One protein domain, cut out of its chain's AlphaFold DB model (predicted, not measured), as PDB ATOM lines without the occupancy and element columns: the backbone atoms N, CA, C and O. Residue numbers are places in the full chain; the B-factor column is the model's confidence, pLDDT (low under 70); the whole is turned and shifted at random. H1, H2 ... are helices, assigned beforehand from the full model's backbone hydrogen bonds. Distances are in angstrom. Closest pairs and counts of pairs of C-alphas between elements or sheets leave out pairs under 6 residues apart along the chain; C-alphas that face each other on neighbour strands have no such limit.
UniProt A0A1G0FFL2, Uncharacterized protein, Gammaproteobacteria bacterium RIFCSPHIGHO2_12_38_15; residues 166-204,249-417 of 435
ATOM      1  N   TYR A 166      16.929  -5.674  39.256       89.88
ATOM      2  CA  TYR A 166      17.956  -6.589  39.764       89.88
ATOM      3  C   TYR A 166      19.316  -6.388  39.087       89.88
ATOM      4  O   TYR A 166      20.356  -6.421  39.757       89.88
ATOM      5  N   GLN A 167      19.352  -6.130  37.777       87.81
ATOM      6  CA  GLN A 167      20.604  -5.814  37.079       87.81
ATOM      7  C   GLN A 167      21.205  -4.487  37.566       87.81
ATOM      8  O   GLN A 167      22.424  -4.397  37.754       87.81
ATOM      9  N   LEU A 168      20.374  -3.477  37.831       90.81
ATOM     10  CA  LEU A 168      20.814  -2.208  38.404       90.81
ATOM     11  C   LEU A 168      21.361  -2.402  39.824       90.81
ATOM     12  O   LEU A 168      22.469  -1.949  40.116       90.81
ATOM     13  N   MET A 169      20.655  -3.146  40.681       88.00
ATOM     14  CA  MET A 169      21.126  -3.503  42.025       88.00
ATOM     15  C   MET A 169      22.478  -4.217  41.977       88.00
ATOM     16  O   MET A 169      23.379  -3.905  42.756       88.00
ATOM     17  N   LYS A 170      22.663  -5.144  41.032       88.38
ATOM     18  CA  LYS A 170      23.935  -5.847  40.819       88.38
ATOM     19  C   LYS A 170      25.069  -4.892  40.460       88.38
ATOM     20  O   LYS A 170      26.196  -5.105  40.918       88.38
ATOM     21  N   ALA A 171      24.797  -3.881  39.635       85.12
ATOM     22  CA  ALA A 171      25.774  -2.877  39.229       85.12
ATOM     23  C   ALA A 171      26.144  -1.952  40.397       85.12
ATOM     24  O   ALA A 171      27.323  -1.887  40.751       85.12
ATOM     25  N   ILE A 172      25.145  -1.340  41.046       84.50
ATOM     26  CA  ILE A 172      25.325  -0.432  42.192       84.50
ATOM     27  C   ILE A 172      26.091  -1.138  43.309       84.50
ATOM     28  O   ILE A 172      27.149  -0.680  43.733       84.50
ATOM     29  N   PHE A 173      25.631  -2.322  43.721       84.00
ATOM     30  CA  PHE A 173      26.285  -3.070  44.787       84.00
ATOM     31  C   PHE A 173      27.715  -3.493  44.413       84.00
ATOM     32  O   PHE A 173      28.610  -3.518  45.260       84.00
ATOM     33  N   SER A 174      27.971  -3.822  43.139       83.38
ATOM     34  CA  SER A 174      29.327  -4.147  42.680       83.38
ATOM     35  C   SER A 174      30.285  -2.960  42.775       83.38
ATOM     36  O   SER A 174      31.474  -3.190  43.012       83.38
ATOM     37  N   GLU A 175      29.786  -1.739  42.575       86.00
ATOM     38  CA  GLU A 175      30.541  -0.492  42.683       86.00
ATOM     39  C   GLU A 175      30.743  -0.081  44.146       86.00
ATOM     40  O   GLU A 175      31.884   0.077  44.573       86.00
ATOM     41  N   GLU A 176      29.676  -0.022  44.947       85.94
ATOM     42  CA  GLU A 176      29.739   0.310  46.378       85.94
ATOM     43  C   GLU A 176      30.676  -0.631  47.143       85.94
ATOM     44  O   GLU A 176      31.534  -0.191  47.907       85.94
ATOM     45  N   ASN A 177      30.571  -1.938  46.892       87.00
ATOM     46  CA  ASN A 177      31.438  -2.921  47.531       87.00
ATOM     47  C   ASN A 177      32.903  -2.790  47.073       87.00
ATOM     48  O   ASN A 177      33.821  -3.003  47.870       87.00
ATOM     49  N   LEU A 178      33.143  -2.436  45.802       87.06
ATOM     50  CA  LEU A 178      34.494  -2.173  45.305       87.06
ATOM     51  C   LEU A 178      35.084  -0.916  45.953       87.06
ATOM     52  O   LEU A 178      36.252  -0.953  46.329       87.06
ATOM     53  N   ASN A 179      34.289   0.139  46.120       89.88
ATOM     54  CA  ASN A 179      34.701   1.374  46.786       89.88
ATOM     55  C   ASN A 179      35.020   1.122  48.265       89.88
ATOM     56  O   ASN A 179      36.113   1.453  48.708       89.88
ATOM     57  N   ALA A 180      34.157   0.408  48.994       87.81
ATOM     58  CA  ALA A 180      34.430   0.024  50.382       87.81
ATOM     59  C   ALA A 180      35.709  -0.827  50.516       87.81
ATOM     60  O   ALA A 180      36.515  -0.631  51.424       87.81
ATOM     61  N   SER A 181      35.933  -1.754  49.577       89.94
ATOM     62  CA  SER A 181      37.168  -2.548  49.530       89.94
ATOM     63  C   SER A 181      38.393  -1.689  49.204       89.94
ATOM     64  O   SER A 181      39.479  -1.937  49.723       89.94
ATOM     65  N   TYR A 182      38.241  -0.697  48.325       91.31
ATOM     66  CA  TYR A 182      39.297   0.244  47.964       91.31
ATOM     67  C   TYR A 182      39.696   1.107  49.159       91.31
ATOM     68  O   TYR A 182      40.888   1.198  49.452       91.31
ATOM     69  N   ASP A 183      38.722   1.647  49.887       88.56
ATOM     70  CA  ASP A 183      38.953   2.455  51.082       88.56
ATOM     71  C   ASP A 183      39.685   1.648  52.157       88.56
ATOM     72  O   ASP A 183      40.715   2.095  52.662       88.56
ATOM     73  N   TYR A 184      39.236   0.415  52.426       87.69
ATOM     74  CA  TYR A 184      39.920  -0.497  53.346       87.69
ATOM     75  C   TYR A 184      41.387  -0.724  52.941       87.69
ATOM     76  O   TYR A 184      42.294  -0.624  53.768       87.69
ATOM     77  N   VAL A 185      41.643  -1.017  51.660       89.19
ATOM     78  CA  VAL A 185      43.003  -1.279  51.159       89.19
ATOM     79  C   VAL A 185      43.874  -0.022  51.226       89.19
ATOM     80  O   VAL A 185      45.045  -0.126  51.584       89.19
ATOM     81  N   CYS A 186      43.325   1.163  50.949       88.19
ATOM     82  CA  CYS A 186      44.039   2.433  51.097       88.19
ATOM     83  C   CYS A 186      44.425   2.701  52.552       88.19
ATOM     84  O   CYS A 186      45.581   3.018  52.831       88.19
ATOM     85  N   GLN A 187      43.487   2.523  53.485       84.81
ATOM     86  CA  GLN A 187      43.754   2.689  54.912       84.81
ATOM     87  C   GLN A 187      44.836   1.716  55.398       84.81
ATOM     88  O   GLN A 187      45.773   2.121  56.090       84.81
ATOM     89  N   LEU A 188      44.745   0.444  54.995       85.81
ATOM     90  CA  LEU A 188      45.735  -0.568  55.345       85.81
ATOM     91  C   LEU A 188      47.109  -0.216  54.753       85.81
ATOM     92  O   LEU A 188      48.115  -0.293  55.458       85.81
ATOM     93  N   ALA A 189      47.172   0.190  53.480       86.94
ATOM     94  CA  ALA A 189      48.423   0.545  52.809       86.94
ATOM     95  C   ALA A 189      49.099   1.749  53.473       86.94
ATOM     96  O   ALA A 189      50.300   1.700  53.739       86.94
ATOM     97  N   GLN A 190      48.322   2.779  53.822       86.19
ATOM     98  CA  GLN A 190      48.822   3.948  54.538       86.19
ATOM     99  C   GLN A 190      49.355   3.580  55.929       86.19
ATOM    100  O   GLN A 190      50.396   4.086  56.342       86.19
ATOM    101  N   ALA A 191      48.675   2.682  56.649       82.38
ATOM    102  CA  ALA A 191      49.133   2.214  57.954       82.38
ATOM    103  C   ALA A 191      50.484   1.481  57.858       82.38
ATOM    104  O   ALA A 191      51.377   1.744  58.665       82.38
ATOM    105  N   ILE A 192      50.661   0.615  56.853       84.62
ATOM    106  CA  ILE A 192      51.941  -0.068  56.606       84.62
ATOM    107  C   ILE A 192      53.027   0.934  56.194       84.62
ATOM    108  O   ILE A 192      54.149   0.851  56.693       84.62
ATOM    109  N   PHE A 193      52.707   1.893  55.322       85.94
ATOM    110  CA  PHE A 193      53.657   2.905  54.856       85.94
ATOM    111  C   PHE A 193      54.156   3.816  55.978       85.94
ATOM    112  O   PHE A 193      55.361   4.001  56.117       85.94
ATOM    113  N   ASN A 194      53.255   4.322  56.825       83.56
ATOM    114  CA  ASN A 194      53.624   5.173  57.958       83.56
ATOM    115  C   ASN A 194      54.611   4.472  58.904       83.56
ATOM    116  O   ASN A 194      55.465   5.122  59.501       83.56
ATOM    117  N   GLU A 195      54.489   3.154  59.069       81.00
ATOM    118  CA  GLU A 195      55.420   2.388  59.895       81.00
ATOM    119  C   GLU A 195      56.743   2.121  59.173       81.00
ATOM    120  O   GLU A 195      57.812   2.277  59.759       81.00
ATOM    121  N   TYR A 196      56.678   1.816  57.877       78.94
ATOM    122  CA  TYR A 196      57.860   1.696  57.029       78.94
ATOM    123  C   TYR A 196      58.706   2.991  57.019       78.94
ATOM    124  O   TYR A 196      59.929   2.923  57.128       78.94
ATOM    125  N   GLU A 197      58.084   4.176  56.967       78.81
ATOM    126  CA  GLU A 197      58.793   5.467  57.039       78.81
ATOM    127  C   GLU A 197      59.461   5.721  58.399       78.81
ATOM    128  O   GLU A 197      60.589   6.216  58.448       78.81
ATOM    129  N   LYS A 198      58.806   5.378  59.518       77.31
ATOM    130  CA  LYS A 198      59.413   5.539  60.856       77.31
ATOM    131  C   LYS A 198      60.687   4.717  61.012       77.31
ATOM    132  O   LYS A 198      61.621   5.155  61.681       77.31
ATOM    133  N   GLU A 199      60.732   3.537  60.405       69.62
ATOM    134  CA  GLU A 199      61.908   2.666  60.427       69.62
ATOM    135  C   GLU A 199      63.069   3.275  59.647       69.62
ATOM    136  O   GLU A 199      64.160   3.423  60.195       69.62
ATOM    137  N   GLN A 200      62.797   3.734  58.424       65.62
ATOM    138  CA  GLN A 200      63.756   4.464  57.588       65.62
ATOM    139  C   GLN A 200      64.290   5.728  58.295       65.62
ATOM    140  O   GLN A 200      65.461   6.091  58.163       65.62
ATOM    141  N   GLY A 201      63.451   6.400  59.090       57.34
ATOM    142  CA  GLY A 201      63.842   7.562  59.893       57.34
ATOM    143  C   GLY A 201      64.684   7.236  61.136       57.34
ATOM    144  O   GLY A 201      65.531   8.045  61.524       57.34
ATOM    145  N   ASN A 202      64.483   6.070  61.758       52.31
ATOM    146  CA  ASN A 202      65.197   5.654  62.972       52.31
ATOM    147  C   ASN A 202      66.524   4.937  62.682       52.31
ATOM    148  O   ASN A 202      67.485   5.151  63.421       52.31
ATOM    149  N   GLU A 203      66.631   4.153  61.604       48.91
ATOM    150  CA  GLU A 203      67.909   3.540  61.195       48.91
ATOM    151  C   GLU A 203      68.957   4.598  60.801       48.91
ATOM    152  O   GLU A 203      70.146   4.425  61.070       48.91
ATOM    153  N   ASN A 204      68.518   5.760  60.306       44.22
ATOM    154  CA  ASN A 204      69.384   6.903  60.003       44.22
ATOM    155  C   ASN A 204      69.929   7.655  61.233       44.22
ATOM    156  O   ASN A 204      70.819   8.490  61.086       44.22
ATOM    157  N   GLN A 249      66.116   5.017  50.240       56.72
ATOM    158  CA  GLN A 249      65.305   6.170  49.809       56.72
ATOM    159  C   GLN A 249      64.501   5.868  48.536       56.72
ATOM    160  O   GLN A 249      63.287   6.060  48.512       56.72
ATOM    161  N   MET A 250      65.136   5.278  47.515       60.50
ATOM    162  CA  MET A 250      64.450   4.880  46.277       60.50
ATOM    163  C   MET A 250      63.346   3.832  46.492       60.50
ATOM    164  O   MET A 250      62.469   3.693  45.641       60.50
ATOM    165  N   ASN A 251      63.374   3.068  47.589       66.75
ATOM    166  CA  ASN A 251      62.320   2.107  47.923       66.75
ATOM    167  C   ASN A 251      61.161   2.752  48.698       66.75
ATOM    168  O   ASN A 251      60.010   2.391  48.451       66.75
ATOM    169  N   GLY A 252      61.439   3.723  49.577       62.78
ATOM    170  CA  GLY A 252      60.406   4.552  50.212       62.78
ATOM    171  C   GLY A 252      59.622   5.381  49.194       62.78
ATOM    172  O   GLY A 252      58.391   5.340  49.192       62.78
ATOM    173  N   ASP A 253      60.324   6.008  48.249       72.19
ATOM    174  CA  ASP A 253      59.711   6.795  47.171       72.19
ATOM    175  C   ASP A 253      58.824   5.938  46.254       72.19
ATOM    176  O   ASP A 253      57.767   6.384  45.813       72.19
ATOM    177  N   LYS A 254      59.196   4.671  46.013       79.06
ATOM    178  CA  LYS A 254      58.368   3.720  45.252       79.06
ATOM    179  C   LYS A 254      57.093   3.321  45.984       79.06
ATOM    180  O   LYS A 254      56.050   3.205  45.346       79.06
ATOM    181  N   PHE A 255      57.164   3.079  47.295       81.94
ATOM    182  CA  PHE A 255      55.971   2.741  48.072       81.94
ATOM    183  C   PHE A 255      55.020   3.942  48.132       81.94
ATOM    184  O   PHE A 255      53.826   3.804  47.874       81.94
ATOM    185  N   LYS A 256      55.569   5.137  48.362       83.06
ATOM    186  CA  LYS A 256      54.807   6.385  48.353       83.06
ATOM    187  C   LYS A 256      54.132   6.641  47.003       83.06
ATOM    188  O   LYS A 256      52.923   6.846  46.966       83.06
ATOM    189  N   ALA A 257      54.871   6.513  45.898       83.06
ATOM    190  CA  ALA A 257      54.329   6.667  44.547       83.06
ATOM    191  C   ALA A 257      53.182   5.683  44.250       83.06
ATOM    192  O   ALA A 257      52.223   6.032  43.568       83.06
ATOM    193  N   LEU A 258      53.257   4.462  44.786       82.69
ATOM    194  CA  LEU A 258      52.232   3.435  44.606       82.69
ATOM    195  C   LEU A 258      50.936   3.750  45.365       82.69
ATOM    196  O   LEU A 258      49.863   3.435  44.858       82.69
ATOM    197  N   ILE A 259      51.030   4.364  46.548       85.19
ATOM    198  CA  ILE A 259      49.867   4.810  47.336       85.19
ATOM    199  C   ILE A 259      49.254   6.081  46.735       85.19
ATOM    200  O   ILE A 259      48.032   6.209  46.683       85.19
ATOM    201  N   GLU A 260      50.088   7.006  46.258       85.75
ATOM    202  CA  GLU A 260      49.647   8.270  45.661       85.75
ATOM    203  C   GLU A 260      49.024   8.091  44.264       85.75
ATOM    204  O   GLU A 260      48.265   8.955  43.827       85.75
ATOM    205  N   GLU A 261      49.286   6.976  43.567       89.75
ATOM    206  CA  GLU A 261      48.695   6.670  42.260       89.75
ATOM    207  C   GLU A 261      47.346   5.917  42.386       89.75
ATOM    208  O   GLU A 261      47.320   4.706  42.644       89.75
ATOM    209  N   PRO A 262      46.190   6.552  42.076       86.75
ATOM    210  CA  PRO A 262      44.876   5.929  42.284       86.75
ATOM    211  C   PRO A 262      44.660   4.666  41.442       86.75
ATOM    212  O   PRO A 262      44.017   3.712  41.876       86.75
ATOM    213  N   ARG A 263      45.222   4.624  40.226       87.81
ATOM    214  CA  ARG A 263      45.122   3.454  39.339       87.81
ATOM    215  C   ARG A 263      45.893   2.254  39.889       87.81
ATOM    216  O   ARG A 263      45.401   1.128  39.802       87.81
ATOM    217  N   ALA A 264      47.068   2.487  40.474       86.88
ATOM    218  CA  ALA A 264      47.883   1.435  41.072       86.88
ATOM    219  C   ALA A 264      47.204   0.838  42.312       86.88
ATOM    220  O   ALA A 264      47.209  -0.390  42.473       86.88
ATOM    221  N   MET A 265      46.567   1.687  43.128       90.69
ATOM    222  CA  MET A 265      45.765   1.270  44.277       90.69
ATOM    223  C   MET A 265      44.500   0.519  43.865       90.69
ATOM    224  O   MET A 265      44.248  -0.559  44.388       90.69
ATOM    225  N   GLN A 266      43.764   0.983  42.852       90.12
ATOM    226  CA  GLN A 266      42.600   0.252  42.332       90.12
ATOM    227  C   GLN A 266      42.972  -1.141  41.819       90.12
ATOM    228  O   GLN A 266      42.235  -2.105  42.043       90.12
ATOM    229  N   GLN A 267      44.113  -1.268  41.134       89.94
ATOM    230  CA  GLN A 267      44.598  -2.570  40.689       89.94
ATOM    231  C   GLN A 267      45.009  -3.447  41.878       89.94
ATOM    232  O   GLN A 267      44.631  -4.613  41.915       89.94
ATOM    233  N   LEU A 268      45.702  -2.882  42.876       90.31
ATOM    234  CA  LEU A 268      46.045  -3.595  44.110       90.31
ATOM    235  C   LEU A 268      44.789  -4.114  44.825       90.31
ATOM    236  O   LEU A 268      44.745  -5.277  45.211       90.31
ATOM    237  N   THR A 269      43.744  -3.294  44.946       91.44
ATOM    238  CA  THR A 269      42.459  -3.694  45.529       91.44
ATOM    239  C   THR A 269      41.824  -4.846  44.755       91.44
ATOM    240  O   THR A 269      41.375  -5.815  45.362       91.44
ATOM    241  N   LYS A 270      41.795  -4.785  43.416       91.31
ATOM    242  CA  LYS A 270      41.252  -5.873  42.582       91.31
ATOM    243  C   LYS A 270      42.031  -7.176  42.760       91.31
ATOM    244  O   LYS A 270      41.407  -8.231  42.881       91.31
ATOM    245  N   ASP A 271      43.358  -7.090  42.806       90.75
ATOM    246  CA  ASP A 271      44.241  -8.237  43.017       90.75
ATOM    247  C   ASP A 271      44.006  -8.860  44.402       90.75
ATOM    248  O   ASP A 271      43.837 -10.074  44.514       90.75
ATOM    249  N   LEU A 272      43.890  -8.033  45.447       91.44
ATOM    250  CA  LEU A 272      43.602  -8.495  46.806       91.44
ATOM    251  C   LEU A 272      42.209  -9.112  46.926       91.44
ATOM    252  O   LEU A 272      42.072 -10.183  47.504       91.44
ATOM    253  N   ILE A 273      41.177  -8.507  46.331       90.44
ATOM    254  CA  ILE A 273      39.837  -9.110  46.264       90.44
ATOM    255  C   ILE A 273      39.904 -10.484  45.585       90.44
ATOM    256  O   ILE A 273      39.237 -11.419  46.028       90.44
ATOM    257  N   HIS A 274      40.670 -10.619  44.499       89.75
ATOM    258  CA  HIS A 274      40.830 -11.889  43.794       89.75
ATOM    259  C   HIS A 274      41.507 -12.948  44.672       89.75
ATOM    260  O   HIS A 274      40.991 -14.062  44.786       89.75
ATOM    261  N   ASP A 275      42.612 -12.600  45.329       89.19
ATOM    262  CA  ASP A 275      43.345 -13.515  46.205       89.19
ATOM    263  C   ASP A 275      42.521 -13.922  47.431       89.19
ATOM    264  O   ASP A 275      42.477 -15.102  47.782       89.19
ATOM    265  N   THR A 276      41.810 -12.971  48.041       87.56
ATOM    266  CA  THR A 276      40.905 -13.222  49.167       87.56
ATOM    267  C   THR A 276      39.770 -14.155  48.762       87.56
ATOM    268  O   THR A 276      39.512 -15.137  49.456       87.56
ATOM    269  N   LYS A 277      39.139 -13.930  47.597       86.38
ATOM    270  CA  LYS A 277      38.146 -14.869  47.048       86.38
ATOM    271  C   LYS A 277      38.743 -16.257  46.882       86.38
ATOM    272  O   LYS A 277      38.152 -17.227  47.334       86.38
ATOM    273  N   LYS A 278      39.920 -16.355  46.258       85.00
ATOM    274  CA  LYS A 278      40.597 -17.636  46.042       85.00
ATOM    275  C   LYS A 278      40.807 -18.362  47.372       85.00
ATOM    276  O   LYS A 278      40.440 -19.523  47.475       85.00
ATOM    277  N   ARG A 279      41.317 -17.682  48.403       81.62
ATOM    278  CA  ARG A 279      41.510 -18.280  49.735       81.62
ATOM    279  C   ARG A 279      40.201 -18.760  50.366       81.62
ATOM    280  O   ARG A 279      40.170 -19.886  50.846       81.62
ATOM    281  N   LEU A 280      39.133 -17.963  50.306       81.31
ATOM    282  CA  LEU A 280      37.817 -18.336  50.843       81.31
ATOM    283  C   LEU A 280      37.219 -19.583  50.177       81.31
ATOM    284  O   LEU A 280      36.516 -20.345  50.829       81.31
ATOM    285  N   TYR A 281      37.509 -19.820  48.896       75.75
ATOM    286  CA  TYR A 281      37.067 -21.033  48.202       75.75
ATOM    287  C   TYR A 281      37.850 -22.296  48.602       75.75
ATOM    288  O   TYR A 281      37.320 -23.395  48.455       75.75
ATOM    289  N   TYR A 282      39.096 -22.164  49.072       71.50
ATOM    290  CA  TYR A 282      39.997 -23.301  49.323       71.50
ATOM    291  C   TYR A 282      40.293 -23.576  50.809       71.50
ATOM    292  O   TYR A 282      40.923 -24.590  51.107       71.50
ATOM    293  N   HIS A 283      39.858 -22.723  51.742       64.75
ATOM    294  CA  HIS A 283      40.137 -22.862  53.180       64.75
ATOM    295  C   HIS A 283      38.865 -22.801  54.046       64.75
ATOM    296  O   HIS A 283      37.894 -22.136  53.691       64.75
ATOM    297  N   GLU A 284      38.874 -23.491  55.197       54.56
ATOM    298  CA  GLU A 284      37.817 -23.398  56.218       54.56
ATOM    299  C   GLU A 284      37.729 -21.986  56.824       54.56
ATOM    300  O   GLU A 284      38.718 -21.251  56.873       54.56
ATOM    301  N   LYS A 285      36.519 -21.621  57.273       56.94
ATOM    302  CA  LYS A 285      36.108 -20.272  57.697       56.94
ATOM    303  C   LYS A 285      37.165 -19.567  58.572       56.94
ATOM    304  O   LYS A 285      37.400 -20.016  59.697       56.94
ATOM    305  N   PRO A 286      37.756 -18.451  58.111       57.41
ATOM    306  CA  PRO A 286      38.698 -17.686  58.918       57.41
ATOM    307  C   PRO A 286      37.981 -16.993  60.088       57.41
ATOM    308  O   PRO A 286      36.861 -16.504  59.956       57.41
ATOM    309  N   THR A 287      38.629 -16.931  61.253       57.62
ATOM    310  CA  THR A 287      38.192 -16.070  62.363       57.62
ATOM    311  C   THR A 287      38.530 -14.597  62.064       57.62
ATOM    312  O   THR A 287      39.477 -14.346  61.314       57.62
ATOM    313  N   PRO A 288      37.851 -13.605  62.680       54.69
ATOM    314  CA  PRO A 288      38.069 -12.173  62.403       54.69
ATOM    315  C   PRO A 288      39.490 -11.661  62.696       54.69
ATOM    316  O   PRO A 288      39.941 -10.654  62.164       54.69
ATOM    317  N   GLU A 289      40.215 -12.322  63.597       56.94
ATOM    318  CA  GLU A 289      41.608 -11.962  63.882       56.94
ATOM    319  C   GLU A 289      42.557 -12.533  62.824       56.94
ATOM    320  O   GLU A 289      43.540 -11.883  62.470       56.94
ATOM    321  N   SER A 290      42.218 -13.701  62.268       66.19
ATOM    322  CA  SER A 290      42.954 -14.320  61.167       66.19
ATOM    323  C   SER A 290      42.686 -13.645  59.817       66.19
ATOM    324  O   SER A 290      43.559 -13.646  58.958       66.19
ATOM    325  N   SER A 291      41.522 -13.021  59.614       73.44
ATOM    326  CA  SER A 291      41.159 -12.361  58.350       73.44
ATOM    327  C   SER A 291      41.980 -11.095  58.084       73.44
ATOM    328  O   SER A 291      42.474 -10.900  56.969       73.44
ATOM    329  N   VAL A 292      42.179 -10.248  59.099       77.00
ATOM    330  CA  VAL A 292      43.027  -9.045  58.994       77.00
ATOM    331  C   VAL A 292      44.490  -9.439  58.795       77.00
ATOM    332  O   VAL A 292      45.184  -8.847  57.966       77.00
ATOM    333  N   GLU A 293      44.952 -10.475  59.496       78.94
ATOM    334  CA  GLU A 293      46.295 -11.034  59.323       78.94
ATOM    335  C   GLU A 293      46.521 -11.553  57.905       78.94
ATOM    336  O   GLU A 293      47.445 -11.106  57.226       78.94
ATOM    337  N   GLN A 294      45.617 -12.394  57.411       80.56
ATOM    338  CA  GLN A 294      45.661 -12.923  56.050       80.56
ATOM    339  C   GLN A 294      45.631 -11.815  54.995       80.56
ATOM    340  O   GLN A 294      46.362 -11.886  54.006       80.56
ATOM    341  N   THR A 295      44.806 -10.786  55.197       84.69
ATOM    342  CA  THR A 295      44.728  -9.645  54.276       84.69
ATOM    343  C   THR A 295      46.032  -8.848  54.273       84.69
ATOM    344  O   THR A 295      46.532  -8.474  53.212       84.69
ATOM    345  N   THR A 296      46.627  -8.647  55.449       85.31
ATOM    346  CA  THR A 296      47.921  -7.972  55.605       85.31
ATOM    347  C   THR A 296      49.037  -8.768  54.923       85.31
ATOM    348  O   THR A 296      49.829  -8.195  54.179       85.31
ATOM    349  N   GLU A 297      49.081 -10.091  55.092       86.50
ATOM    350  CA  GLU A 297      50.040 -10.962  54.398       86.50
ATOM    351  C   GLU A 297      49.925 -10.878  52.874       86.50
ATOM    352  O   GLU A 297      50.941 -10.742  52.186       86.50
ATOM    353  N   LEU A 298      48.696 -10.945  52.347       88.38
ATOM    354  CA  LEU A 298      48.435 -10.808  50.915       88.38
ATOM    355  C   LEU A 298      48.901  -9.445  50.404       88.38
ATOM    356  O   LEU A 298      49.577  -9.375  49.377       88.38
ATOM    357  N   MET A 299      48.611  -8.372  51.142       89.50
ATOM    358  CA  MET A 299      49.033  -7.029  50.759       89.50
ATOM    359  C   MET A 299      50.552  -6.885  50.752       89.50
ATOM    360  O   MET A 299      51.106  -6.391  49.773       89.50
ATOM    361  N   LEU A 300      51.245  -7.390  51.773       89.56
ATOM    362  CA  LEU A 300      52.707  -7.404  51.801       89.56
ATOM    363  C   LEU A 300      53.301  -8.207  50.638       89.56
ATOM    364  O   LEU A 300      54.295  -7.785  50.051       89.56
ATOM    365  N   SER A 301      52.693  -9.340  50.273       87.88
ATOM    366  CA  SER A 301      53.120 -10.114  49.104       87.88
ATOM    367  C   SER A 301      52.982  -9.308  47.815       87.88
ATOM    368  O   SER A 301      53.944  -9.199  47.061       87.88
ATOM    369  N   ARG A 302      51.826  -8.674  47.594       88.88
ATOM    370  CA  ARG A 302      51.574  -7.866  46.392       88.88
ATOM    371  C   ARG A 302      52.456  -6.622  46.318       88.88
ATOM    372  O   ARG A 302      52.880  -6.242  45.229       88.88
ATOM    373  N   LEU A 303      52.764  -5.999  47.452       86.69
ATOM    374  CA  LEU A 303      53.711  -4.885  47.516       86.69
ATOM    375  C   LEU A 303      55.133  -5.339  47.149       86.69
ATOM    376  O   LEU A 303      55.805  -4.651  46.380       86.69
ATOM    377  N   ARG A 304      55.567  -6.523  47.610       86.88
ATOM    378  CA  ARG A 304      56.852  -7.121  47.202       86.88
ATOM    379  C   ARG A 304      56.904  -7.436  45.708       86.88
ATOM    380  O   ARG A 304      57.899  -7.104  45.069       86.88
ATOM    381  N   ASP A 305      55.836  -7.996  45.142       85.50
ATOM    382  CA  ASP A 305      55.741  -8.277  43.699       85.50
ATOM    383  C   ASP A 305      55.841  -6.995  42.857       85.50
ATOM    384  O   ASP A 305      56.410  -6.992  41.766       85.50
ATOM    385  N   LYS A 306      55.335  -5.877  43.391       83.19
ATOM    386  CA  LYS A 306      55.457  -4.540  42.794       83.19
ATOM    387  C   LYS A 306      56.811  -3.864  43.067       83.19
ATOM    388  O   LYS A 306      57.012  -2.716  42.677       83.19
ATOM    389  N   GLY A 307      57.758  -4.568  43.688       79.56
ATOM    390  CA  GLY A 307      59.134  -4.113  43.889       79.56
ATOM    391  C   GLY A 307      59.366  -3.276  45.148       79.56
ATOM    392  O   GLY A 307      60.421  -2.650  45.255       79.56
ATOM    393  N   VAL A 308      58.421  -3.253  46.096       83.12
ATOM    394  CA  VAL A 308      58.618  -2.615  47.404       83.12
ATOM    395  C   VAL A 308      59.391  -3.569  48.321       83.12
ATOM    396  O   VAL A 308      58.952  -4.688  48.588       83.12
ATOM    397  N   ALA A 309      60.550  -3.139  48.821       78.50
ATOM    398  CA  ALA A 309      61.452  -3.967  49.627       78.50
ATOM    399  C   ALA A 309      61.008  -4.101  51.101       78.50
ATOM    400  O   ALA A 309      61.747  -3.747  52.016       78.50
ATOM    401  N   ILE A 310      59.800  -4.624  51.344       79.69
ATOM    402  CA  ILE A 310      59.294  -4.887  52.700       79.69
ATOM    403  C   ILE A 310      59.775  -6.259  53.184       79.69
ATOM    404  O   ILE A 310      59.387  -7.295  52.638       79.69
ATOM    405  N   THR A 311      60.596  -6.267  54.233       77.75
ATOM    406  CA  THR A 311      61.243  -7.477  54.774       77.75
ATOM    407  C   THR A 311      60.543  -8.056  56.004       77.75
ATOM    408  O   THR A 311      60.726  -9.235  56.308       77.75
ATOM    409  N   LYS A 312      59.722  -7.266  56.706       83.44
ATOM    410  CA  LYS A 312      59.058  -7.691  57.946       83.44
ATOM    411  C   LYS A 312      57.778  -8.510  57.685       83.44
ATOM    412  O   LYS A 312      57.099  -8.288  56.679       83.44
ATOM    413  N   PRO A 313      57.439  -9.467  58.573       83.62
ATOM    414  CA  PRO A 313      56.238 -10.297  58.448       83.62
ATOM    415  C   PRO A 313      54.956  -9.542  58.840       83.62
ATOM    416  O   PRO A 313      55.012  -8.532  59.533       83.62
ATOM    417  N   ALA A 314      53.778 -10.059  58.462       82.44
ATOM    418  CA  ALA A 314      52.485  -9.421  58.753       82.44
ATOM    419  C   ALA A 314      52.224  -9.201  60.254       82.44
ATOM    420  O   ALA A 314      51.758  -8.128  60.636       82.44
ATOM    421  N   LEU A 315      52.611 -10.161  61.107       81.62
ATOM    422  CA  LEU A 315      52.545 -10.068  62.578       81.62
ATOM    423  C   LEU A 315      53.174  -8.794  63.145       81.62
ATOM    424  O   LEU A 315      52.671  -8.248  64.126       81.62
ATOM    425  N   TYR A 316      54.232  -8.294  62.505       81.69
ATOM    426  CA  TYR A 316      54.875  -7.048  62.902       81.69
ATOM    427  C   TYR A 316      53.919  -5.854  62.751       81.69
ATOM    428  O   TYR A 316      53.659  -5.131  63.713       81.69
ATOM    429  N   TYR A 317      53.315  -5.708  61.569       78.12
ATOM    430  CA  TYR A 317      52.401  -4.610  61.250       78.12
ATOM    431  C   TYR A 317      51.039  -4.741  61.962       78.12
ATOM    432  O   TYR A 317      50.401  -3.734  62.279       78.12
ATOM    433  N   LEU A 318      50.605  -5.966  62.288       72.56
ATOM    434  CA  LEU A 318      49.313  -6.248  62.934       72.56
ATOM    435  C   LEU A 318      49.162  -5.647  64.335       72.56
ATOM    436  O   LEU A 318      48.077  -5.196  64.699       72.56
ATOM    437  N   SER A 319      50.235  -5.629  65.129       64.56
ATOM    438  CA  SER A 319      50.223  -5.083  66.496       64.56
ATOM    439  C   SER A 319      49.863  -3.585  66.547       64.56
ATOM    440  O   SER A 319      49.209  -3.120  67.485       64.56
ATOM    441  N   LEU A 320      50.216  -2.846  65.492       61.94
ATOM    442  CA  LEU A 320      49.998  -1.405  65.338       61.94
ATOM    443  C   LEU A 320      48.696  -1.086  64.601       61.94
ATOM    444  O   LEU A 320      47.995  -0.146  64.965       61.94
ATOM    445  N   ILE A 321      48.312  -1.935  63.648       61.09
ATOM    446  CA  ILE A 321      46.978  -1.949  63.037       61.09
ATOM    447  C   ILE A 321      45.878  -2.123  64.107       61.09
ATOM    448  O   ILE A 321      44.835  -1.479  64.027       61.09
ATOM    449  N   LYS A 322      46.129  -2.938  65.145       58.62
ATOM    450  CA  LYS A 322      45.208  -3.158  66.278       58.62
ATOM    451  C   LYS A 322      45.183  -2.024  67.316       58.62
ATOM    452  O   LYS A 322      44.184  -1.880  68.016       58.62
ATOM    453  N   THR A 323      46.266  -1.254  67.462       52.81
ATOM    454  CA  THR A 323      46.392  -0.180  68.475       52.81
ATOM    455  C   THR A 323      46.159   1.222  67.912       52.81
ATOM    456  O   THR A 323      45.784   2.129  68.654       52.81
ATOM    457  N   GLY A 324      46.314   1.410  66.601       50.38
ATOM    458  CA  GLY A 324      45.900   2.616  65.904       50.38
ATOM    459  C   GLY A 324      44.377   2.709  65.817       50.38
ATOM    460  O   GLY A 324      43.692   1.726  65.549       50.38
ATOM    461  N   HIS A 325      43.831   3.915  65.975       49.84
ATOM    462  CA  HIS A 325      42.401   4.227  65.812       49.84
ATOM    463  C   HIS A 325      41.806   3.899  64.420       49.84
ATOM    464  O   HIS A 325      40.645   4.229  64.180       49.84
ATOM    465  N   PHE A 326      42.573   3.269  63.526       52.28
ATOM    466  CA  PHE A 326      42.229   2.968  62.138       52.28
ATOM    467  C   PHE A 326      41.164   1.875  62.014       52.28
ATOM    468  O   PHE A 326      40.236   2.033  61.238       52.28
ATOM    469  N   PHE A 327      41.197   0.838  62.857       55.25
ATOM    470  CA  PHE A 327      40.134  -0.171  62.917       55.25
ATOM    471  C   PHE A 327      39.255   0.061  64.145       55.25
ATOM    472  O   PHE A 327      39.310  -0.665  65.141       55.25
ATOM    473  N   ARG A 328      38.412   1.104  64.108       52.09
ATOM    474  CA  ARG A 328      37.267   1.142  65.032       52.09
ATOM    475  C   ARG A 328      36.445  -0.123  64.777       52.09
ATOM    476  O   ARG A 328      36.202  -0.460  63.626       52.09
ATOM    477  N   LYS A 329      35.971  -0.783  65.841       52.62
ATOM    478  CA  LYS A 329      35.200  -2.054  65.849       52.62
ATOM    479  C   LYS A 329      33.934  -2.113  64.952       52.62
ATOM    480  O   LYS A 329      33.140  -3.032  65.105       52.62
ATOM    481  N   LYS A 330      33.683  -1.128  64.087       55.81
ATOM    482  CA  LYS A 330      32.499  -1.011  63.232       55.81
ATOM    483  C   LYS A 330      32.781  -1.102  61.728       55.81
ATOM    484  O   LYS A 330      31.816  -1.271  60.994       55.81
ATOM    485  N   GLU A 331      34.028  -0.991  61.265       65.38
ATOM    486  CA  GLU A 331      34.323  -1.117  59.828       65.38
ATOM    487  C   GLU A 331      34.594  -2.585  59.448       65.38
ATOM    488  O   GLU A 331      35.354  -3.259  60.150       65.38
ATOM    489  N   PRO A 332      33.947  -3.111  58.389       72.88
ATOM    490  CA  PRO A 332      34.145  -4.484  57.939       72.88
ATOM    491  C   PRO A 332      35.541  -4.664  57.330       72.88
ATOM    492  O   PRO A 332      36.036  -3.791  56.617       72.88
ATOM    493  N   ASP A 333      36.172  -5.809  57.588       83.50
ATOM    494  CA  ASP A 333      37.449  -6.148  56.958       83.50
ATOM    495  C   ASP A 333      37.286  -6.601  55.495       83.50
ATOM    496  O   ASP A 333      36.173  -6.844  55.018       83.50
ATOM    497  N   LEU A 334      38.399  -6.723  54.756       85.44
ATOM    498  CA  LEU A 334      38.350  -7.121  53.344       85.44
ATOM    499  C   LEU A 334      37.707  -8.499  53.143       85.44
ATOM    500  O   LEU A 334      37.010  -8.704  52.154       85.44
ATOM    501  N   VAL A 335      37.930  -9.444  54.059       85.81
ATOM    502  CA  VAL A 335      37.336 -10.785  53.981       85.81
ATOM    503  C   VAL A 335      35.817 -10.692  54.092       85.81
ATOM    504  O   VAL A 335      35.119 -11.179  53.209       85.81
ATOM    505  N   SER A 336      35.315  -9.974  55.095       84.94
ATOM    506  CA  SER A 336      33.890  -9.729  55.328       84.94
ATOM    507  C   SER A 336      33.248  -8.993  54.152       84.94
ATOM    508  O   SER A 336      32.159  -9.356  53.707       84.94
ATOM    509  N   LEU A 337      33.932  -7.988  53.593       89.00
ATOM    510  CA  LEU A 337      33.481  -7.266  52.400       89.00
ATOM    511  C   LEU A 337      33.369  -8.194  51.187       89.00
ATOM    512  O   LEU A 337      32.395  -8.113  50.434       89.00
ATOM    513  N   VAL A 338      34.340  -9.090  50.999       87.62
ATOM    514  CA  VAL A 338      34.347 -10.070  49.909       87.62
ATOM    515  C   VAL A 338      33.270 -11.139  50.106       87.62
ATOM    516  O   VAL A 338      32.584 -11.470  49.139       87.62
ATOM    517  N   GLU A 339      33.080 -11.656  51.318       86.69
ATOM    518  CA  GLU A 339      32.014 -12.612  51.644       86.69
ATOM    519  C   GLU A 339      30.631 -12.002  51.409       86.69
ATOM    520  O   GLU A 339      29.826 -12.581  50.677       86.69
ATOM    521  N   ALA A 340      30.388 -10.795  51.933       85.88
ATOM    522  CA  ALA A 340      29.161 -10.043  51.682       85.88
ATOM    523  C   ALA A 340      28.948  -9.821  50.178       85.88
ATOM    524  O   ALA A 340      27.835  -9.982  49.672       85.88
ATOM    525  N   ARG A 341      30.030  -9.537  49.433       86.12
ATOM    526  CA  ARG A 341      29.974  -9.397  47.976       86.12
ATOM    527  C   ARG A 341      29.502 -10.672  47.293       86.12
ATOM    528  O   ARG A 341      28.686 -10.610  46.378       86.12
ATOM    529  N   MET A 342      30.072 -11.814  47.673       85.06
ATOM    530  CA  MET A 342      29.727 -13.104  47.080       85.06
ATOM    531  C   MET A 342      28.292 -13.494  47.420       85.06
ATOM    532  O   MET A 342      27.542 -13.838  46.512       85.06
ATOM    533  N   ALA A 343      27.892 -13.356  48.686       86.81
ATOM    534  CA  ALA A 343      26.544 -13.676  49.141       86.81
ATOM    535  C   ALA A 343      25.482 -12.854  48.399       86.81
ATOM    536  O   ALA A 343      24.565 -13.424  47.812       86.81
ATOM    537  N   LYS A 344      25.648 -11.526  48.341       88.25
ATOM    538  CA  LYS A 344      24.678 -10.653  47.669       88.25
ATOM    539  C   LYS A 344      24.669 -10.845  46.153       88.25
ATOM    540  O   LYS A 344      23.615 -10.779  45.530       88.25
ATOM    541  N   LYS A 345      25.824 -11.139  45.542       88.50
ATOM    542  CA  LYS A 345      25.893 -11.482  44.113       88.50
ATOM    543  C   LYS A 345      25.103 -12.759  43.803       88.50
ATOM    544  O   LYS A 345      24.404 -12.783  42.797       88.50
ATOM    545  N   GLU A 346      25.217 -13.794  44.634       88.81
ATOM    546  CA  GLU A 346      24.450 -15.038  44.470       88.81
ATOM    547  C   GLU A 346      22.962 -14.867  44.809       88.81
ATOM    548  O   GLU A 346      22.120 -15.544  44.232       88.81
ATOM    549  N   GLU A 347      22.608 -13.970  45.731       91.56
ATOM    550  CA  GLU A 347      21.218 -13.571  45.982       91.56
ATOM    551  C   GLU A 347      20.601 -12.912  44.742       91.56
ATOM    552  O   GLU A 347      19.658 -13.456  44.185       91.56
ATOM    553  N   ILE A 348      21.201 -11.834  44.222       89.56
ATOM    554  CA  ILE A 348      20.686 -11.128  43.035       89.56
ATOM    555  C   ILE A 348      20.641 -12.048  41.808       89.56
ATOM    556  O   ILE A 348      19.726 -11.973  40.995       89.56
ATOM    557  N   LYS A 349      21.625 -12.944  41.662       89.69
ATOM    558  CA  LYS A 349      21.626 -13.934  40.582       89.69
ATOM    559  C   LYS A 349      20.419 -14.875  40.674       89.69
ATOM    560  O   LYS A 349      19.815 -15.147  39.644       89.69
ATOM    561  N   ARG A 350      20.070 -15.343  41.877       92.69
ATOM    562  CA  ARG A 350      18.892 -16.196  42.093       92.69
ATOM    563  C   ARG A 350      17.586 -15.463  41.797       92.69
ATOM    564  O   ARG A 350      16.708 -16.072  41.200       92.69
ATOM    565  N   GLU A 351      17.482 -14.181  42.146       94.12
ATOM    566  CA  GLU A 351      16.297 -13.378  41.806       94.12
ATOM    567  C   GLU A 351      16.136 -13.221  40.285       94.12
ATOM    568  O   GLU A 351      15.068 -13.481  39.739       94.12
ATOM    569  N   ILE A 352      17.225 -12.925  39.564       87.94
ATOM    570  CA  ILE A 352      17.213 -12.873  38.090       87.94
ATOM    571  C   ILE A 352      16.819 -14.233  37.489       87.94
ATOM    572  O   ILE A 352      16.016 -14.298  36.560       87.94
ATOM    573  N   GLU A 353      17.362 -15.337  38.012       90.06
ATOM    574  CA  GLU A 353      16.988 -16.690  37.576       90.06
ATOM    575  C   GLU A 353      15.495 -16.983  37.823       90.06
ATOM    576  O   GLU A 353      14.846 -17.591  36.968       90.06
ATOM    577  N   ALA A 354      14.930 -16.524  38.946       91.38
ATOM    578  CA  ALA A 354      13.508 -16.667  39.248       91.38
ATOM    579  C   ALA A 354      12.627 -15.896  38.251       91.38
ATOM    580  O   ALA A 354      11.678 -16.477  37.715       91.38
ATOM    581  N   VAL A 355      12.982 -14.647  37.932       88.25
ATOM    582  CA  VAL A 355      12.298 -13.843  36.905       88.25
ATOM    583  C   VAL A 355      12.350 -14.545  35.546       88.25
ATOM    584  O   VAL A 355      11.321 -14.698  34.887       88.25
ATOM    585  N   HIS A 356      13.508 -15.073  35.136       85.81
ATOM    586  CA  HIS A 356      13.617 -15.829  33.884       85.81
ATOM    587  C   HIS A 356      12.707 -17.065  33.852       85.81
ATOM    588  O   HIS A 356      12.059 -17.313  32.834       85.81
ATOM    589  N   CYS A 357      12.605 -17.813  34.956       86.94
ATOM    590  CA  CYS A 357      11.700 -18.962  35.045       86.94
ATOM    591  C   CYS A 357      10.229 -18.542  34.893       86.94
ATOM    592  O   CYS A 357       9.453 -19.218  34.216       86.94
ATOM    593  N   GLN A 358       9.841 -17.417  35.497       85.88
ATOM    594  CA  GLN A 358       8.488 -16.872  35.368       85.88
ATOM    595  C   GLN A 358       8.193 -16.404  33.939       85.88
ATOM    596  O   GLN A 358       7.122 -16.701  33.410       85.88
ATOM    597  N   ARG A 359       9.154 -15.752  33.273       85.62
ATOM    598  CA  ARG A 359       9.024 -15.351  31.862       85.62
ATOM    599  C   ARG A 359       8.919 -16.552  30.922       85.62
ATOM    600  O   ARG A 359       8.122 -16.525  29.988       85.62
ATOM    601  N   GLU A 360       9.652 -17.635  31.187       84.38
ATOM    602  CA  GLU A 360       9.506 -18.885  30.430       84.38
ATOM    603  C   GLU A 360       8.100 -19.485  30.594       84.38
ATOM    604  O   GLU A 360       7.510 -19.973  29.626       84.38
ATOM    605  N   GLN A 361       7.532 -19.430  31.802       85.44
ATOM    606  CA  GLN A 361       6.162 -19.881  32.033       85.44
ATOM    607  C   GLN A 361       5.138 -18.988  31.317       85.44
ATOM    608  O   GLN A 361       4.252 -19.515  30.648       85.44
ATOM    609  N   LEU A 362       5.294 -17.660  31.367       85.06
ATOM    610  CA  LEU A 362       4.441 -16.735  30.613       85.06
ATOM    611  C   LEU A 362       4.492 -17.007  29.109       85.06
ATOM    612  O   LEU A 362       3.452 -16.982  28.456       85.06
ATOM    613  N   ALA A 363       5.669 -17.306  28.552       82.38
ATOM    614  CA  ALA A 363       5.801 -17.653  27.138       82.38
ATOM    615  C   ALA A 363       4.980 -18.904  26.771       82.38
ATOM    616  O   ALA A 363       4.303 -18.919  25.742       82.38
ATOM    617  N   LYS A 364       4.966 -19.923  27.640       84.00
ATOM    618  CA  LYS A 364       4.126 -21.121  27.466       84.00
ATOM    619  C   LYS A 364       2.636 -20.789  27.560       84.00
ATOM    620  O   LYS A 364       1.841 -21.295  26.769       84.00
ATOM    621  N   ASP A 365       2.249 -19.927  28.495       85.38
ATOM    622  CA  ASP A 365       0.857 -19.489  28.643       85.38
ATOM    623  C   ASP A 365       0.397 -18.702  27.400       85.38
ATOM    624  O   ASP A 365      -0.694 -18.933  26.871       85.38
ATOM    625  N   TYR A 366       1.275 -17.868  26.843       85.00
ATOM    626  CA  TYR A 366       1.063 -17.189  25.568       85.00
ATOM    627  C   TYR A 366       0.891 -18.144  24.389       85.00
ATOM    628  O   TYR A 366      -0.017 -17.958  23.574       85.00
ATOM    629  N   GLU A 367       1.733 -19.171  24.281       84.62
ATOM    630  CA  GLU A 367       1.596 -20.216  23.262       84.62
ATOM    631  C   GLU A 367       0.247 -20.937  23.376       84.62
ATOM    632  O   GLU A 367      -0.410 -21.197  22.364       84.62
ATOM    633  N   ASN A 368      -0.216 -21.203  24.601       86.56
ATOM    634  CA  ASN A 368      -1.523 -21.809  24.842       86.56
ATOM    635  C   ASN A 368      -2.675 -20.905  24.378       86.56
ATOM    636  O   ASN A 368      -3.610 -21.393  23.732       86.56
ATOM    637  N   VAL A 369      -2.606 -19.600  24.660       86.56
ATOM    638  CA  VAL A 369      -3.569 -18.601  24.162       86.56
ATOM    639  C   VAL A 369      -3.566 -18.573  22.633       86.56
ATOM    640  O   VAL A 369      -4.624 -18.731  22.023       86.56
ATOM    641  N   CYS A 370      -2.390 -18.488  22.003       84.50
ATOM    642  CA  CYS A 370      -2.251 -18.514  20.544       84.50
ATOM    643  C   CYS A 370      -2.867 -19.779  19.935       84.50
ATOM    644  O   CYS A 370      -3.677 -19.697  19.012       84.50
ATOM    645  N   GLY A 371      -2.555 -20.952  20.492       85.62
ATOM    646  CA  GLY A 371      -3.091 -22.226  20.021       85.62
ATOM    647  C   GLY A 371      -4.608 -22.350  20.196       85.62
ATOM    648  O   GLY A 371      -5.271 -23.025  19.405       85.62
ATOM    649  N   ARG A 372      -5.195 -21.699  21.210       86.88
ATOM    650  CA  ARG A 372      -6.657 -21.622  21.377       86.88
ATOM    651  C   ARG A 372      -7.289 -20.719  20.320       86.88
ATOM    652  O   ARG A 372      -8.267 -21.140  19.707       86.88
ATOM    653  N   VAL A 373      -6.718 -19.538  20.064       87.50
ATOM    654  CA  VAL A 373      -7.189 -18.632  18.999       87.50
ATOM    655  C   VAL A 373      -7.104 -19.316  17.634       87.50
ATOM    656  O   VAL A 373      -8.068 -19.271  16.872       87.50
ATOM    657  N   GLN A 374      -6.002 -20.016  17.347       86.31
ATOM    658  CA  GLN A 374      -5.826 -20.754  16.096       86.31
ATOM    659  C   GLN A 374      -6.922 -21.806  15.893       86.31
ATOM    660  O   GLN A 374      -7.560 -21.817  14.845       86.31
ATOM    661  N   LYS A 375      -7.215 -22.628  16.908       87.19
ATOM    662  CA  LYS A 375      -8.285 -23.640  16.824       87.19
ATOM    663  C   LYS A 375      -9.663 -23.031  16.587       87.19
ATOM    664  O   LYS A 375     -10.436 -23.564  15.800       87.19
ATOM    665  N   LEU A 376      -9.980 -21.919  17.256       86.38
ATOM    666  CA  LEU A 376     -11.237 -21.208  17.004       86.38
ATOM    667  C   LEU A 376     -11.280 -20.660  15.573       86.38
ATOM    668  O   LEU A 376     -12.312 -20.761  14.914       86.38
ATOM    669  N   SER A 377     -10.158 -20.140  15.067       86.50
ATOM    670  CA  SER A 377     -10.065 -19.674  13.684       86.50
ATOM    671  C   SER A 377     -10.234 -20.806  12.666       86.50
ATOM    672  O   SER A 377     -10.885 -20.590  11.647       86.50
ATOM    673  N   GLU A 378      -9.661 -21.983  12.920       85.81
ATOM    674  CA  GLU A 378      -9.810 -23.183  12.083       85.81
ATOM    675  C   GLU A 378     -11.273 -23.650  12.056       85.81
ATOM    676  O   GLU A 378     -11.848 -23.801  10.980       85.81
ATOM    677  N   HIS A 379     -11.919 -23.764  13.223       86.44
ATOM    678  CA  HIS A 379     -13.342 -24.108  13.317       86.44
ATOM    679  C   HIS A 379     -14.239 -23.109  12.565       86.44
ATOM    680  O   HIS A 379     -15.189 -23.509  11.895       86.44
ATOM    681  N   LEU A 380     -13.949 -21.806  12.647       84.88
ATOM    682  CA  LEU A 380     -14.692 -20.775  11.912       84.88
ATOM    683  C   LEU A 380     -14.503 -20.882  10.393       84.88
ATOM    684  O   LEU A 380     -15.444 -20.611   9.646       84.88
ATOM    685  N   GLU A 381     -13.314 -21.271   9.924       84.06
ATOM    686  CA  GLU A 381     -13.053 -21.500   8.497       84.06
ATOM    687  C   GLU A 381     -13.826 -22.712   7.978       84.06
ATOM    688  O   GLU A 381     -14.484 -22.607   6.943       84.06
ATOM    689  N   GLU A 382     -13.863 -23.807   8.742       80.88
ATOM    690  CA  GLU A 382     -14.685 -24.975   8.410       80.88
ATOM    691  C   GLU A 382     -16.176 -24.623   8.306       80.88
ATOM    692  O   GLU A 382     -16.829 -25.010   7.334       80.88
ATOM    693  N   VAL A 383     -16.710 -23.830   9.246       78.81
ATOM    694  CA  VAL A 383     -18.101 -23.350   9.177       78.81
ATOM    695  C   VAL A 383     -18.313 -22.511   7.915       78.81
ATOM    696  O   VAL A 383     -19.217 -22.797   7.136       78.81
ATOM    697  N   LYS A 384     -17.462 -21.512   7.659       73.81
ATOM    698  CA  LYS A 384     -17.606 -20.596   6.515       73.81
ATOM    699  C   LYS A 384     -17.572 -21.306   5.154       73.81
ATOM    700  O   LYS A 384     -18.227 -20.853   4.218       73.81
ATOM    701  N   CYS A 385     -16.839 -22.411   5.018       70.56
ATOM    702  CA  CYS A 385     -16.758 -23.164   3.762       70.56
ATOM    703  C   CYS A 385     -18.085 -23.821   3.332       70.56
ATOM    704  O   CYS A 385     -18.200 -24.273   2.188       70.56
ATOM    705  N   HIS A 386     -19.109 -23.859   4.190       71.56
ATOM    706  CA  HIS A 386     -20.425 -24.363   3.814       71.56
ATOM    707  C   HIS A 386     -21.190 -23.357   2.933       71.56
ATOM    708  O   HIS A 386     -21.819 -22.411   3.400       71.56
ATOM    709  N   THR A 387     -21.218 -23.619   1.624       61.03
ATOM    710  CA  THR A 387     -21.780 -22.740   0.574       61.03
ATOM    711  C   THR A 387     -23.299 -22.518   0.622       61.03
ATOM    712  O   THR A 387     -23.841 -21.814  -0.225       61.03
ATOM    713  N   LYS A 388     -24.008 -23.165   1.551       69.44
ATOM    714  CA  LYS A 388     -25.476 -23.125   1.688       69.44
ATOM    715  C   LYS A 388     -25.921 -22.660   3.078       69.44
ATOM    716  O   LYS A 388     -27.057 -22.912   3.473       69.44
ATOM    717  N   LEU A 389     -25.024 -22.029   3.835       76.81
ATOM    718  CA  LEU A 389     -25.371 -21.447   5.123       76.81
ATOM    719  C   LEU A 389     -26.329 -20.257   4.967       76.81
ATOM    720  O   LEU A 389     -26.278 -19.554   3.955       76.81
ATOM    721  N   PRO A 390     -27.162 -19.989   5.986       79.50
ATOM    722  CA  PRO A 390     -27.919 -18.748   6.039       79.50
ATOM    723  C   PRO A 390     -26.965 -17.547   6.010       79.50
ATOM    724  O   PRO A 390     -25.967 -17.542   6.735       79.50
ATOM    725  N   SER A 391     -27.294 -16.513   5.227       79.06
ATOM    726  CA  SER A 391     -26.446 -15.321   5.055       79.06
ATOM    727  C   SER A 391     -26.044 -14.693   6.388       79.06
ATOM    728  O   SER A 391     -24.862 -14.484   6.617       79.06
ATOM    729  N   GLY A 392     -26.982 -14.531   7.329       80.25
ATOM    730  CA  GLY A 392     -26.681 -13.981   8.658       80.25
ATOM    731  C   GLY A 392     -25.643 -14.783   9.459       80.25
ATOM    732  O   GLY A 392     -24.815 -14.191  10.143       80.25
ATOM    733  N   VAL A 393     -25.628 -16.118   9.340       82.69
ATOM    734  CA  VAL A 393     -24.618 -16.966  10.005       82.69
ATOM    735  C   VAL A 393     -23.277 -16.860   9.288       82.69
ATOM    736  O   VAL A 393     -22.241 -16.746   9.939       82.69
ATOM    737  N   SER A 394     -23.291 -16.880   7.954       83.38
ATOM    738  CA  SER A 394     -22.083 -16.756   7.133       83.38
ATOM    739  C   SER A 394     -21.386 -15.407   7.340       83.38
ATOM    740  O   SER A 394     -20.170 -15.365   7.526       83.38
ATOM    741  N   ASP A 395     -22.147 -14.312   7.348       84.88
ATOM    742  CA  ASP A 395     -21.633 -12.952   7.513       84.88
ATOM    743  C   ASP A 395     -21.022 -12.765   8.906       84.88
ATOM    744  O   ASP A 395     -19.886 -12.301   9.032       84.88
ATOM    745  N   GLN A 396     -21.718 -13.219   9.955       85.94
ATOM    746  CA  GLN A 396     -21.209 -13.129  11.322       85.94
ATOM    747  C   GLN A 396     -19.992 -14.042  11.536       85.94
ATOM    748  O   GLN A 396     -19.019 -13.633  12.165       85.94
ATOM    749  N   ALA A 397     -19.979 -15.254  10.970       85.88
ATOM    750  CA  ALA A 397     -18.806 -16.128  11.022       85.88
ATOM    751  C   ALA A 397     -17.594 -15.505  10.305       85.88
ATOM    752  O   ALA A 397     -16.467 -15.614  10.790       85.88
ATOM    753  N   ALA A 398     -17.810 -14.810   9.182       85.75
ATOM    754  CA  ALA A 398     -16.755 -14.098   8.467       85.75
ATOM    755  C   ALA A 398     -16.205 -12.901   9.265       85.75
ATOM    756  O   ALA A 398     -14.989 -12.695   9.280       85.75
ATOM    757  N   GLU A 399     -17.066 -12.143   9.953       88.00
ATOM    758  CA  GLU A 399     -16.650 -11.071  10.868       88.00
ATOM    759  C   GLU A 399     -15.787 -11.628  12.008       88.00
ATOM    760  O   GLU A 399     -14.667 -11.165  12.224       88.00
ATOM    761  N   VAL A 400     -16.265 -12.671  12.693       87.81
ATOM    762  CA  VAL A 400     -15.549 -13.282  13.823       87.81
ATOM    763  C   VAL A 400     -14.227 -13.907  13.371       87.81
ATOM    764  O   VAL A 400     -13.214 -13.777  14.054       87.81
ATOM    765  N   MET A 401     -14.180 -14.512  12.183       86.94
ATOM    766  CA  MET A 401     -12.937 -15.002  11.584       86.94
ATOM    767  C   MET A 401     -11.944 -13.873  11.301       86.94
ATOM    768  O   MET A 401     -10.743 -14.045  11.513       86.94
ATOM    769  N   LYS A 402     -12.414 -12.725  10.802       88.44
ATOM    770  CA  LYS A 402     -11.550 -11.563  10.576       88.44
ATOM    771  C   LYS A 402     -10.929 -11.101  11.894       88.44
ATOM    772  O   LYS A 402      -9.714 -10.927  11.946       88.44
ATOM    773  N   ILE A 403     -11.737 -11.007  12.954       86.88
ATOM    774  CA  ILE A 403     -11.262 -10.705  14.312       86.88
ATOM    775  C   ILE A 403     -10.213 -11.740  14.735       86.88
ATOM    776  O   ILE A 403      -9.107 -11.364  15.108       86.88
ATOM    777  N   ALA A 404     -10.500 -13.038  14.609       86.75
ATOM    778  CA  ALA A 404      -9.562 -14.099  14.979       86.75
ATOM    779  C   ALA A 404      -8.215 -13.979  14.244       86.75
ATOM    780  O   ALA A 404      -7.162 -14.091  14.869       86.75
ATOM    781  N   LYS A 405      -8.229 -13.686  12.935       86.69
ATOM    782  CA  LYS A 405      -7.013 -13.483  12.127       86.69
ATOM    783  C   LYS A 405      -6.230 -12.248  12.570       86.69
ATOM    784  O   LYS A 405      -5.017 -12.335  12.743       86.69
ATOM    785  N   GLU A 406      -6.900 -11.120  12.801       86.69
ATOM    786  CA  GLU A 406      -6.265  -9.903  13.330       86.69
ATOM    787  C   GLU A 406      -5.616 -10.158  14.697       86.69
ATOM    788  O   GLU A 406      -4.467  -9.767  14.923       86.69
ATOM    789  N   LYS A 407      -6.304 -10.886  15.586       83.31
ATOM    790  CA  LYS A 407      -5.777 -11.276  16.898       83.31
ATOM    791  C   LYS A 407      -4.590 -12.227  16.782       83.31
ATOM    792  O   LYS A 407      -3.581 -11.995  17.439       83.31
ATOM    793  N   MET A 408      -4.645 -13.236  15.912       81.88
ATOM    794  CA  MET A 408      -3.493 -14.110  15.660       81.88
ATOM    795  C   MET A 408      -2.279 -13.336  15.152       81.88
ATOM    796  O   MET A 408      -1.163 -13.602  15.594       81.88
ATOM    797  N   HIS A 409      -2.471 -12.368  14.253       79.94
ATOM    798  CA  HIS A 409      -1.377 -11.523  13.777       79.94
ATOM    799  C   HIS A 409      -0.787 -10.667  14.899       79.94
ATOM    800  O   HIS A 409       0.437 -10.600  15.029       79.94
ATOM    801  N   ALA A 410      -1.636 -10.062  15.731       77.19
ATOM    802  CA  ALA A 410      -1.189  -9.313  16.900       77.19
ATOM    803  C   ALA A 410      -0.371 -10.208  17.842       77.19
ATOM    804  O   ALA A 410       0.750  -9.852  18.190       77.19
ATOM    805  N   LEU A 411      -0.868 -11.403  18.164       72.00
ATOM    806  CA  LEU A 411      -0.193 -12.382  19.019       72.00
ATOM    807  C   LEU A 411       1.135 -12.886  18.426       72.00
ATOM    808  O   LEU A 411       2.150 -12.927  19.115       72.00
ATOM    809  N   SER A 412       1.173 -13.175  17.124       69.44
ATOM    810  CA  SER A 412       2.388 -13.630  16.426       69.44
ATOM    811  C   SER A 412       3.469 -12.547  16.360       69.44
ATOM    812  O   SER A 412       4.662 -12.846  16.288       69.44
ATOM    813  N   SER A 413       3.079 -11.268  16.394       63.44
ATOM    814  CA  SER A 413       4.036 -10.161  16.462       63.44
ATOM    815  C   SER A 413       4.772 -10.089  17.808       63.44
ATOM    816  O   SER A 413       5.874  -9.543  17.858       63.44
ATOM    817  N   PHE A 414       4.224 -10.691  18.872       61.78
ATOM    818  CA  PHE A 414       4.870 -10.767  20.186       61.78
ATOM    819  C   PHE A 414       5.929 -11.869  20.265       61.78
ATOM    820  O   PHE A 414       7.007 -11.614  20.793       61.78
ATOM    821  N   GLN A 415       5.690 -13.043  19.669       55.97
ATOM    822  CA  GLN A 415       6.676 -14.139  19.639       55.97
ATOM    823  C   GLN A 415       7.989 -13.774  18.921       55.97
ATOM    824  O   GLN A 415       9.023 -14.381  19.182       55.97
ATOM    825  N   ASN A 416       7.970 -12.773  18.033       41.06
ATOM    826  CA  ASN A 416       9.136 -12.360  17.246       41.06
ATOM    827  C   ASN A 416       9.999 -11.273  17.898       41.06
ATOM    828  O   ASN A 416      10.956 -10.810  17.276       41.06
ATOM    829  N   LYS A 417       9.701 -10.860  19.133       41.56
ATOM    830  CA  LYS A 417      10.706 -10.181  19.948       41.56
ATOM    831  C   LYS A 417      11.418 -11.265  20.741       41.56
ATOM    832  O   LYS A 417      10.873 -11.687  21.758       41.56
TER     833      LYS A 417
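What this domain is: This is residues 166 to 204 and 249 to 417 of the 435 residues of an uncharacterized protein of Gammaproteobacteria bacterium RIFCSPHIGHO2_12_38_15 (UniProt A0A1G0FFL2). A long, thin rod of helices, with a head of short crossing helices at one end and a helical hairpin at the other. The long helix H6 starts in the head, runs side by side with H1 over residues 334 to 352, and goes on as a single shaft to the far end, where H7 folds back along it. In the head, H3 and H5 cross H1, H2 runs back along H1, and H4 packs on H3, H5 and the first residues of H6. The printed part has 208 residues with seven named helices, H1 to H7 in chain order, and no named strand; the class is all helix. It is extended, with a radius of gyration of the C-alphas of 32.9 A and spans of 115 by 33 by 27 A.

Where its parts are: H1, residues 166 to 203, begins with C-alpha 166 at (17.956, -6.589, 39.764) and is 55.3 A long. H2 is residues 249 to 260, H3 residues 262 to 282 at 30.5 A, H4 residues 288 to 305 at 26.0 A, and H5 residues 314 to 321. H6, residues 334 to 384, runs 74.2 A from C-alpha 334 at (38.350, -7.121, 53.344). H7, residues 391 to 415, is 36.2 A long and ends with C-alpha 415 at (6.676, -14.139, 19.639).

How they stand to each other: H1 and H6 touch at a shallow tilt of 14 degrees, opposite ways, the closest C-alphas being those of Ser 181 and Leu 334, 6.1 A apart. H2 touches residues 186 to 197 of H1 at a shallow tilt of 22 degrees, opposite ways, closest at C-alphas 197 and 252, 7.1 A. H3 touches H1 about perpendicular at 75 degrees, closest at C-alphas 182 and 269, 5.6 A. H4 touches H3 at a steep tilt of 53 degrees, closest at C-alphas 272 and 298, 6.8 A. H5 touches H4, closest at C-alphas 297 and 314, 5.2 A. H6 and H7 form a hairpin at a shallow tilt of 21 degrees, closest at C-alphas 377 and 404, 5.7 A. H7 is apart from H1, H2, H3, H4 and H5. Every O i to N i+4 pair is within hydrogen-bond range in H1, H2, H3 and H6, against 12 of 14 in H4, 2 of 4 in H5 and 19 of 21 in H7.

The domain as a whole: The two C-alphas farthest apart, those of Asn 204 and Lys 388, are 115.3 A apart. Residues 205 to 248 are not printed, and C-alphas 204 and 249 are 11.0 A apart across this cut. The link from H5 to H6 is long, with 12 residues. Residues 356 to 362 of H6 and residues 387 to 392 stand free. The mean pLDDT of the printed part is 79.8, and 39 residues are under 70, among them residues 319 to 331.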